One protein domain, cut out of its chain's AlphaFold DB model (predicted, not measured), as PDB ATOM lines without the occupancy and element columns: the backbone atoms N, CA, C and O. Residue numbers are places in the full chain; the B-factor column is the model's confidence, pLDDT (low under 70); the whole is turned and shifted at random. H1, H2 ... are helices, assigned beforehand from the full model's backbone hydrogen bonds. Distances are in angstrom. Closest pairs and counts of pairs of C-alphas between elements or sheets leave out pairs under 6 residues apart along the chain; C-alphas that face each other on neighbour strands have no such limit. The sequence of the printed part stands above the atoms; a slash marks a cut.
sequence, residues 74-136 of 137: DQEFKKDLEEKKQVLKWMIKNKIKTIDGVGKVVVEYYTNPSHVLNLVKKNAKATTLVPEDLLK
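Overview. This is residues 74 to 136 of the 137 residues of an uncharacterized protein of Candidatus Aenigmarchaeota archaeon (UniProt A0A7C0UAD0). One long helix, H1, sticks out at its first part, residues 74 to 82, as an arm from a compact body of helices. In that body the chain folds back from H1 into H2, then turns into H3, which packs on both; the centres of H1, H2 and H3 make a triangle, and the short H4 packs on residues 100 to 101 of H2. The printed part has 63 residues with four named helices, H1, H2, H3, H4 along the chain, and no named strand; the class is all helix. The whole is compact, with a radius of gyration of the C-alphas of 11.5 A, and spans 39 by 20 by 17 A, the arm making much of the length.

Arrangement. Begin with H1, residues 74 to 93, the longest helix. Look at its residues 83 to 90, which alone touch H3, residues 113 to 121; the closest C-alphas, those of Trp 90 and Val 120, are 6.0 A apart. H1 and H3 run the same way at a steep tilt of 58 degrees. H3 also touches H2, residues 99 to 111, of which residues 105 to 109 alone touch H3; the closest C-alphas are those of Tyr 109 and Val 116, 5.8 A apart. H2 and H3 run opposite ways at a steep tilt of 61 degrees. H1 and H2 are close but not clearly touching, their closest C-alphas being those of Met 91 and Val 102, 7.7 A apart. They run opposite ways at a shallow tilt of 32 degrees, only just short of steep. At residues 100 to 101 alone, H2 touches H4, residues 132 to 135, with the C-alphas of Gly 101 and Leu 134 closest at 5.0 A. H4 is apart from H1 and from H3. In H1, H2 and H3 every O i to N i+4 pair is within hydrogen-bond range; H4 is too short for such a pair, and its one O i to N i+3 pair is within range.

Along the chain. Find C-alpha 74 at (156.090, 131.841, 178.296); from there H1 runs 28.5 A to C-alpha 93 at (137.385, 130.396, 156.783). H2 covers 18.2 A from C-alpha 99 to C-alpha 111, and H3 covers 12.1 A from C-alpha 113 to C-alpha 121. H4 runs 5.1 A and ends with C-alpha 135 at (140.679, 121.661, 147.715).

Size, cuts and confidence. Look for the two C-alphas farthest apart, those of Asp 74 and Asp 133, at 39.5 A. Without residues 74 to 82, which stand free, the body spans 25 by 21 by 18 A. The links from H1 to H2 and from H2 to H3 are tight, and the link from H3 to H4, 10 residues, is short. The printed part has no cut, its mean pLDDT is 95.4, and no printed residue is under 70.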
ATOM      1  N   ASP A  74     157.560 131.820 178.264       93.62
ATOM      2  CA  ASP A  74     156.090 131.841 178.296       93.62
ATOM      3  C   ASP A  74     155.480 132.747 177.219       93.62
ATOM      4  O   ASP A  74     154.384 132.477 176.722       93.62
ATOM      5  N   GLN A  75     156.162 133.841 176.869       96.62
ATOM      6  CA  GLN A  75     155.694 134.768 175.841       96.62
ATOM      7  C   GLN A  75     155.821 134.155 174.446       96.62
ATOM      8  O   GLN A  75     154.867 134.210 173.668       96.62
ATOM      9  N   GLU A  76     156.958 133.523 174.148       96.56
ATOM     10  CA  GLU A  76     157.189 132.836 172.874       96.56
ATOM     11  C   GLU A  76     156.228 131.665 172.693       96.56
ATOM     12  O   GLU A  76     155.594 131.558 171.646       96.56
ATOM     13  N   PHE A  77     156.029 130.852 173.734       95.88
ATOM     14  CA  PHE A  77     155.085 129.737 173.688       95.88
ATOM     15  C   PHE A  77     153.648 130.212 173.433       95.88
ATOM     16  O   PHE A  77     152.934 129.661 172.595       95.88
ATOM     17  N   LYS A  78     153.203 131.268 174.132       95.19
ATOM     18  CA  LYS A  78     151.870 131.854 173.909       95.19
ATOM     19  C   LYS A  78     151.718 132.390 172.490       95.19
ATOM     20  O   LYS A  78     150.652 132.219 171.899       95.19
ATOM     21  N   LYS A  79     152.760 133.029 171.957       96.44
ATOM     22  CA  LYS A  79     152.781 133.544 170.589       96.44
ATOM     23  C   LYS A  79     152.674 132.406 169.572       96.44
ATOM     24  O   LYS A  79     151.778 132.455 168.737       96.44
ATOM     25  N   ASP A  80     153.500 131.369 169.695       95.94
ATOM     26  CA  ASP A  80     153.468 130.185 168.825       95.94
ATOM     27  C   ASP A  80     152.094 129.489 168.859       95.94
ATOM     28  O   ASP A  80     151.515 129.164 167.818       95.94
ATOM     29  N   LEU A  81     151.506 129.334 170.051       96.00
ATOM     30  CA  LEU A  81     150.171 128.758 170.203       96.00
ATOM     31  C   LEU A  81     149.090 129.603 169.511       96.00
ATOM     32  O   LEU A  81     148.167 129.049 168.907       96.00
ATOM     33  N   GLU A  82     149.165 130.932 169.607       97.06
ATOM     34  CA  GLU A  82     148.202 131.823 168.958       97.06
ATOM     35  C   GLU A  82     148.375 131.848 167.435       97.06
ATOM     36  O   GLU A  82     147.385 131.790 166.708       97.06
ATOM     37  N   GLU A  83     149.610 131.838 166.939       97.06
ATOM     38  CA  GLU A  83     149.922 131.728 165.512       97.06
ATOM     39  C   GLU A  83     149.328 130.442 164.913       97.06
ATOM     40  O   GLU A  83     148.575 130.499 163.935       97.06
ATOM     41  N   LYS A  84     149.527 129.291 165.567       97.50
ATOM     42  CA  LYS A  84     148.923 128.010 165.157       97.50
ATOM     43  C   LYS A  84     147.391 128.056 165.158       97.50
ATOM     44  O   LYS A  84     146.752 127.555 164.230       97.50
ATOM     45  N   LYS A  85     146.770 128.695 166.158       97.38
ATOM     46  CA  LYS A  85     145.307 128.895 166.190       97.38
ATOM     47  C   LYS A  85     144.821 129.750 165.020       97.38
ATOM     48  O   LYS A  85     143.767 129.453 164.456       97.38
ATOM     49  N   GLN A  86     145.550 130.807 164.666       97.31
ATOM     50  CA  GLN A  86     145.197 131.678 163.545       97.31
ATOM     51  C   GLN A  86     145.248 130.928 162.214       97.31
ATOM     52  O   GLN A  86     144.315 131.057 161.422       97.31
ATOM     53  N   VAL A  87     146.269 130.090 162.001       97.75
ATOM     54  CA  VAL A  87     146.371 129.228 160.813       97.75
ATOM     55  C   VAL A  87     145.151 128.309 160.706       97.75
ATOM     56  O   VAL A  87     144.467 128.325 159.685       97.75
ATOM     57  N   LEU A  88     144.791 127.590 161.778       97.44
ATOM     58  CA  LEU A  88     143.618 126.703 161.777       97.44
ATOM     59  C   LEU A  88     142.304 127.461 161.509       97.44
ATOM     60  O   LEU A  88     141.470 127.010 160.723       97.44
ATOM     61  N   LYS A  89     142.117 128.643 162.111       97.19
ATOM     62  CA  LYS A  89     140.944 129.498 161.848       97.19
ATOM     63  C   LYS A  89     140.895 129.975 160.394       97.19
ATOM     64  O   LYS A  89     139.817 130.007 159.798       97.19
ATOM     65  N   TRP A  90     142.041 130.326 159.812       97.50
ATOM     66  CA  TRP A  90     142.141 130.723 158.407       97.50
ATOM     67  C   TRP A  90     141.797 129.567 157.462       97.50
ATOM     68  O   TRP A  90     141.066 129.791 156.497       97.50
ATOM     69  N   MET A  91     142.223 128.337 157.773       96.94
ATOM     70  CA  MET A  91     141.854 127.134 157.011       96.94
ATOM     71  C   MET A  91     140.337 126.909 157.006       96.94
ATOM     72  O   MET A  91     139.754 126.688 155.944       96.94
ATOM     73  N   ILE A  92     139.682 127.051 158.167       96.19
ATOM     74  CA  ILE A  92     138.219 126.948 158.296       96.19
ATOM     75  C   ILE A  92     137.523 128.015 157.445       96.19
ATOM     76  O   ILE A  92     136.620 127.699 156.671       96.19
ATOM     77  N   LYS A  93     137.960 129.278 157.549       96.25
ATOM     78  CA  LYS A  93     137.385 130.396 156.783       96.25
ATOM     79  C   LYS A  93     137.511 130.192 155.272       96.25
ATOM     80  O   LYS A  93     136.612 130.560 154.521       96.25
ATOM     81  N   ASN A  94     138.602 129.566 154.849       95.88
ATOM     82  CA  ASN A  94     138.882 129.219 153.463       95.88
ATOM     83  C   ASN A  94     138.288 127.873 153.017       95.88
ATOM     84  O   ASN A  94     138.492 127.475 151.874       95.88
ATOM     85  N   LYS A  95     137.530 127.189 153.887       95.31
ATOM     86  CA  LYS A  95     136.881 125.897 153.610       95.31
ATOM     87  C   LYS A  95     137.859 124.789 153.191       95.31
ATOM     88  O   LYS A  95     137.485 123.886 152.445       95.31
ATOM     89  N   ILE A  96     139.093 124.826 153.695       95.69
ATOM     90  CA  ILE A  96     140.087 123.767 153.483       95.69
ATOM     91  C   ILE A  96     139.703 122.578 154.374       95.69
ATOM     92  O   ILE A  96     139.866 122.637 155.591       95.69
ATOM     93  N   LYS A  97     139.137 121.525 153.774       95.00
ATOM     94  CA  LYS A  97     138.564 120.364 154.490       95.00
ATOM     95  C   LYS A  97     139.109 119.005 154.037       95.00
ATOM     96  O   LYS A  97     138.819 117.994 154.669       95.00
ATOM     97  N   THR A  98     139.855 118.978 152.940       96.44
ATOM     98  CA  THR A  98     140.493 117.782 152.385       96.44
ATOM     99  C   THR A  98     141.759 117.447 153.165       96.44
ATOM    100  O   THR A  98     142.440 118.338 153.675       96.44
ATOM    101  N   ILE A  99     142.097 116.160 153.241       95.88
ATOM    102  CA  ILE A  99     143.314 115.706 153.926       95.88
ATOM    103  C   ILE A  99     144.553 116.317 153.259       95.88
ATOM    104  O   ILE A  99     145.401 116.871 153.955       95.88
ATOM    105  N   ASP A 100     144.608 116.314 151.926       96.25
ATOM    106  CA  ASP A 100     145.756 116.835 151.177       96.25
ATOM    107  C   ASP A 100     145.878 118.357 151.277       96.25
ATOM    108  O   ASP A 100     146.973 118.885 151.475       96.25
ATOM    109  N   GLY A 101     144.755 119.080 151.223       96.94
ATOM    110  CA  GLY A 101     144.746 120.530 151.403       96.94
ATOM    111  C   GLY A 101     145.198 120.935 152.807       96.94
ATOM    112  O   GLY A 101     146.004 121.853 152.959       96.94
ATOM    113  N   VAL A 102     144.735 120.218 153.838       97.00
ATOM    114  CA  VAL A 102     145.197 120.401 155.223       97.00
ATOM    115  C   VAL A 102     146.689 120.091 155.336       97.00
ATOM    116  O   VAL A 102     147.442 120.904 155.873       97.00
ATOM    117  N   GLY A 103     147.127 118.956 154.787       97.00
ATOM    118  CA  GLY A 103     148.525 118.531 154.785       97.00
ATOM    119  C   GLY A 103     149.446 119.554 154.124       97.00
ATOM    120  O   GLY A 103     150.480 119.899 154.695       97.00
ATOM    121  N   LYS A 104     149.041 120.123 152.982       96.81
ATOM    122  CA  LYS A 104     149.812 121.154 152.276       96.81
ATOM    123  C   LYS A 104     150.036 122.399 153.136       96.81
ATOM    124  O   LYS A 104     151.161 122.895 153.188       96.81
ATOM    125  N   VAL A 105     149.005 122.883 153.835       97.31
ATOM    126  CA  VAL A 105     149.140 124.038 154.743       97.31
ATOM    127  C   VAL A 105     150.077 123.717 155.905       97.31
ATOM    128  O   VAL A 105     150.917 124.546 156.248       97.31
ATOM    129  N   VAL A 106     149.962 122.524 156.497       96.94
ATOM    130  CA  VAL A 106     150.818 122.107 157.618       96.94
ATOM    131  C   VAL A 106     152.283 122.027 157.182       96.94
ATOM    132  O   VAL A 106     153.137 122.617 157.839       96.94
ATOM    133  N   VAL A 107     152.579 121.366 156.060       97.31
ATOM    134  CA  VAL A 107     153.948 121.257 155.522       97.31
ATOM    135  C   VAL A 107     154.538 122.633 155.227       97.31
ATOM    136  O   VAL A 107     155.679 122.904 155.607       97.31
ATOM    137  N   GLU A 108     153.766 123.522 154.598       96.94
ATOM    138  CA  GLU A 108     154.223 124.889 154.355       96.94
ATOM    139  C   GLU A 108     154.486 125.632 155.668       96.94
ATOM    140  O   GLU A 108     155.509 126.292 155.790       96.94
ATOM    141  N   TYR A 109     153.611 125.503 156.670       97.50
ATOM    142  CA  TYR A 109     153.803 126.172 157.956       97.50
ATOM    143  C   TYR A 109     155.088 125.714 158.652       97.50
ATOM    144  O   TYR A 109     155.791 126.543 159.216       97.50
ATOM    145  N   TYR A 110     155.432 124.426 158.576       95.44
ATOM    146  CA  TYR A 110     156.694 123.915 159.120       95.44
ATOM    147  C   TYR A 110     157.925 124.323 158.294       95.44
ATOM    148  O   TYR A 110     159.007 124.453 158.859       95.44
ATOM    149  N   THR A 111     157.776 124.539 156.984       96.88
ATOM    150  CA  THR A 111     158.892 124.891 156.082       96.88
ATOM    151  C   THR A 111     159.158 126.399 156.055       96.88
ATOM    152  O   THR A 111     160.306 126.837 156.080       96.88
ATOM    153  N   ASN A 112     158.102 127.212 156.003       96.56
ATOM    154  CA  ASN A 112     158.159 128.670 155.961       96.56
ATOM    155  C   ASN A 112     156.974 129.293 156.736       96.56
ATOM    156  O   ASN A 112     156.005 129.775 156.133       96.56
ATOM    157  N   PRO A 113     157.050 129.336 158.082       95.81
ATOM    158  CA  PRO A 113     155.974 129.864 158.923       95.81
ATOM    159  C   PRO A 113     155.611 131.314 158.576       95.81
ATOM    160  O   PRO A 113     154.435 131.670 158.503       95.81
ATOM    161  N   SER A 114     156.617 132.155 158.307       96.12
ATOM    162  CA  SER A 114     156.443 133.576 157.984       96.12
ATOM    163  C   SER A 114     155.583 133.791 156.740       96.12
ATOM    164  O   SER A 114     154.726 134.679 156.727       96.12
ATOM    165  N   HIS A 115     155.773 132.971 155.701       96.25
ATOM    166  CA  HIS A 115     154.963 133.021 154.487       96.25
ATOM    167  C   HIS A 115     153.487 132.728 154.792       96.25
ATOM    168  O   HIS A 115     152.621 133.549 154.474       96.25
ATOM    169  N   VAL A 116     153.206 131.623 155.490       96.88
ATOM    170  CA  VAL A 116     151.835 131.236 155.861       96.88
ATOM    171  C   VAL A 116     151.189 132.291 156.758       96.88
ATOM    172  O   VAL A 116     150.069 132.723 156.494       96.88
ATOM    173  N   LEU A 117     151.896 132.775 157.779       97.00
ATOM    174  CA  LEU A 117     151.370 133.785 158.700       97.00
ATOM    175  C   LEU A 117     151.057 135.111 158.001       97.00
ATOM    176  O   LEU A 117     150.069 135.763 158.339       97.00
ATOM    177  N   ASN A 118     151.841 135.506 156.997       97.12
ATOM    178  CA  ASN A 118     151.543 136.692 156.194       97.12
ATOM    179  C   ASN A 118     150.253 136.526 155.379       97.12
ATOM    180  O   ASN A 118     149.445 137.456 155.324       97.12
ATOM    181  N   LEU A 119     150.028 135.348 154.788       95.88
ATOM    182  CA  LEU A 119     148.781 135.029 154.081       95.88
ATOM    183  C   LEU A 119     147.579 135.016 155.033       95.88
ATOM    184  O   LEU A 119     146.533 135.586 154.713       95.88
ATOM    185  N   VAL A 120     147.750 134.432 156.222       96.06
ATOM    186  CA  VAL A 120     146.734 134.380 157.284       96.06
ATOM    187  C   VAL A 120     146.344 135.788 157.738       96.06
ATOM    188  O   VAL A 120     145.158 136.116 157.750       96.06
ATOM    189  N   LYS A 121     147.325 136.656 158.030       95.12
ATOM    190  CA  LYS A 121     147.100 138.053 158.452       95.12
ATOM    191  C   LYS A 121     146.398 138.887 157.382       95.12
ATOM    192  O   LYS A 121     145.511 139.671 157.702       95.12
ATOM    193  N   LYS A 122     146.764 138.701 156.109       95.81
ATOM    194  CA  LYS A 122     146.115 139.365 154.963       95.81
ATOM    195  C   LYS A 122     144.775 138.737 154.586       95.81
ATOM    196  O   LYS A 122     144.103 139.239 153.690       95.81
ATOM    197  N   ASN A 123     144.393 137.641 155.243       93.38
ATOM    198  CA  ASN A 123     143.207 136.869 154.918       93.38
ATOM    199  C   ASN A 123     143.145 136.495 153.421       93.38
ATOM    200  O   ASN A 123     142.101 136.619 152.776       93.38
ATOM    201  N   ALA A 124     144.286 136.068 152.871       94.38
ATOM    202  CA  ALA A 124     144.409 135.658 151.477       94.38
ATOM    203  C   ALA A 124     143.551 134.415 151.179       94.38
ATOM    204  O   ALA A 124     143.195 133.657 152.088       94.38
ATOM    205  N   LYS A 125     143.221 134.215 149.898       93.44
ATOM    206  CA  LYS A 125     142.480 133.037 149.427       93.44
ATOM    207  C   LYS A 125     143.334 131.778 149.568       93.44
ATOM    208  O   LYS A 125     144.527 131.826 149.302       93.44
ATOM    209  N   ALA A 126     142.710 130.643 149.882       89.94
ATOM    210  CA  ALA A 126     143.373 129.335 149.962       89.94
ATOM    211  C   ALA A 126     144.261 129.028 148.750       89.94
ATOM    212  O   ALA A 126     145.356 128.497 148.904       89.94
ATOM    213  N   THR A 127     143.790 129.410 147.561       92.62
ATOM    214  CA  THR A 127     144.420 129.131 146.267       92.62
ATOM    215  C   THR A 127     145.789 129.775 146.086       92.62
ATOM    216  O   THR A 127     146.536 129.364 145.208       92.62
ATOM    217  N   THR A 128     146.162 130.751 146.924       91.88
ATOM    218  CA  THR A 128     147.522 131.307 146.912       91.88
ATOM    219  C   THR A 128     148.557 130.342 147.483       91.88
ATOM    220  O   THR A 128     149.746 130.549 147.274       91.88
ATOM    221  N   LEU A 129     148.121 129.333 148.243       92.31
ATOM    222  CA  LEU A 129     148.995 128.367 148.907       92.31
ATOM    223  C   LEU A 129     148.667 126.916 148.540       92.31
ATOM    224  O   LEU A 129     149.564 126.090 148.373       92.31
ATOM    225  N   VAL A 130     147.380 126.597 148.452       93.62
ATOM    226  CA  VAL A 130     146.873 125.252 148.198       93.62
ATOM    227  C   VAL A 130     146.294 125.214 146.783       93.62
ATOM    228  O   VAL A 130     145.321 125.924 146.526       93.62
ATOM    229  N   PRO A 131     146.860 124.406 145.872       93.56
ATOM    230  CA  PRO A 131     146.301 124.181 144.543       93.56
ATOM    231  C   PRO A 131     144.816 123.776 144.579       93.56
ATOM    232  O   PRO A 131     144.363 123.113 145.514       93.56
ATOM    233  N   GLU A 132     144.036 124.191 143.576       92.56
ATOM    234  CA  GLU A 132     142.579 123.974 143.561       92.56
ATOM    235  C   GLU A 132     142.177 122.497 143.541       92.56
ATOM    236  O   GLU A 132     141.133 122.139 144.084       92.56
ATOM    237  N   ASP A 133     142.983 121.642 142.919       92.56
ATOM    238  CA  ASP A 133     142.813 120.189 142.915       92.56
ATOM    239  C   ASP A 133     142.833 119.623 144.336       92.56
ATOM    240  O   ASP A 133     141.957 118.836 144.688       92.56
ATOM    241  N   LEU A 134     143.726 120.123 145.195       91.81
ATOM    242  CA  LEU A 134     143.817 119.685 146.586       91.81
ATOM    243  C   LEU A 134     142.664 120.198 147.455       91.81
ATOM    244  O   LEU A 134     142.511 119.733 148.579       91.81
ATOM    245  N   LEU A 135     141.847 121.146 146.986       89.94
ATOM    246  CA  LEU A 135     140.679 121.661 147.715       89.94
ATOM    247  C   LEU A 135     139.379 120.923 147.363       89.94
ATOM    248  O   LEU A 135     138.376 121.084 148.064       89.94
ATOM    249  N   LYS A 136     139.380 120.127 146.288       82.62
ATOM    250  CA  LYS A 136     138.205 119.404 145.794       82.62
ATOM    251  C   LYS A 136     138.093 118.050 146.497       82.62
ATOM    252  O   LYS A 136     138.740 117.085 146.115       82.62
TER     253      LYS A 136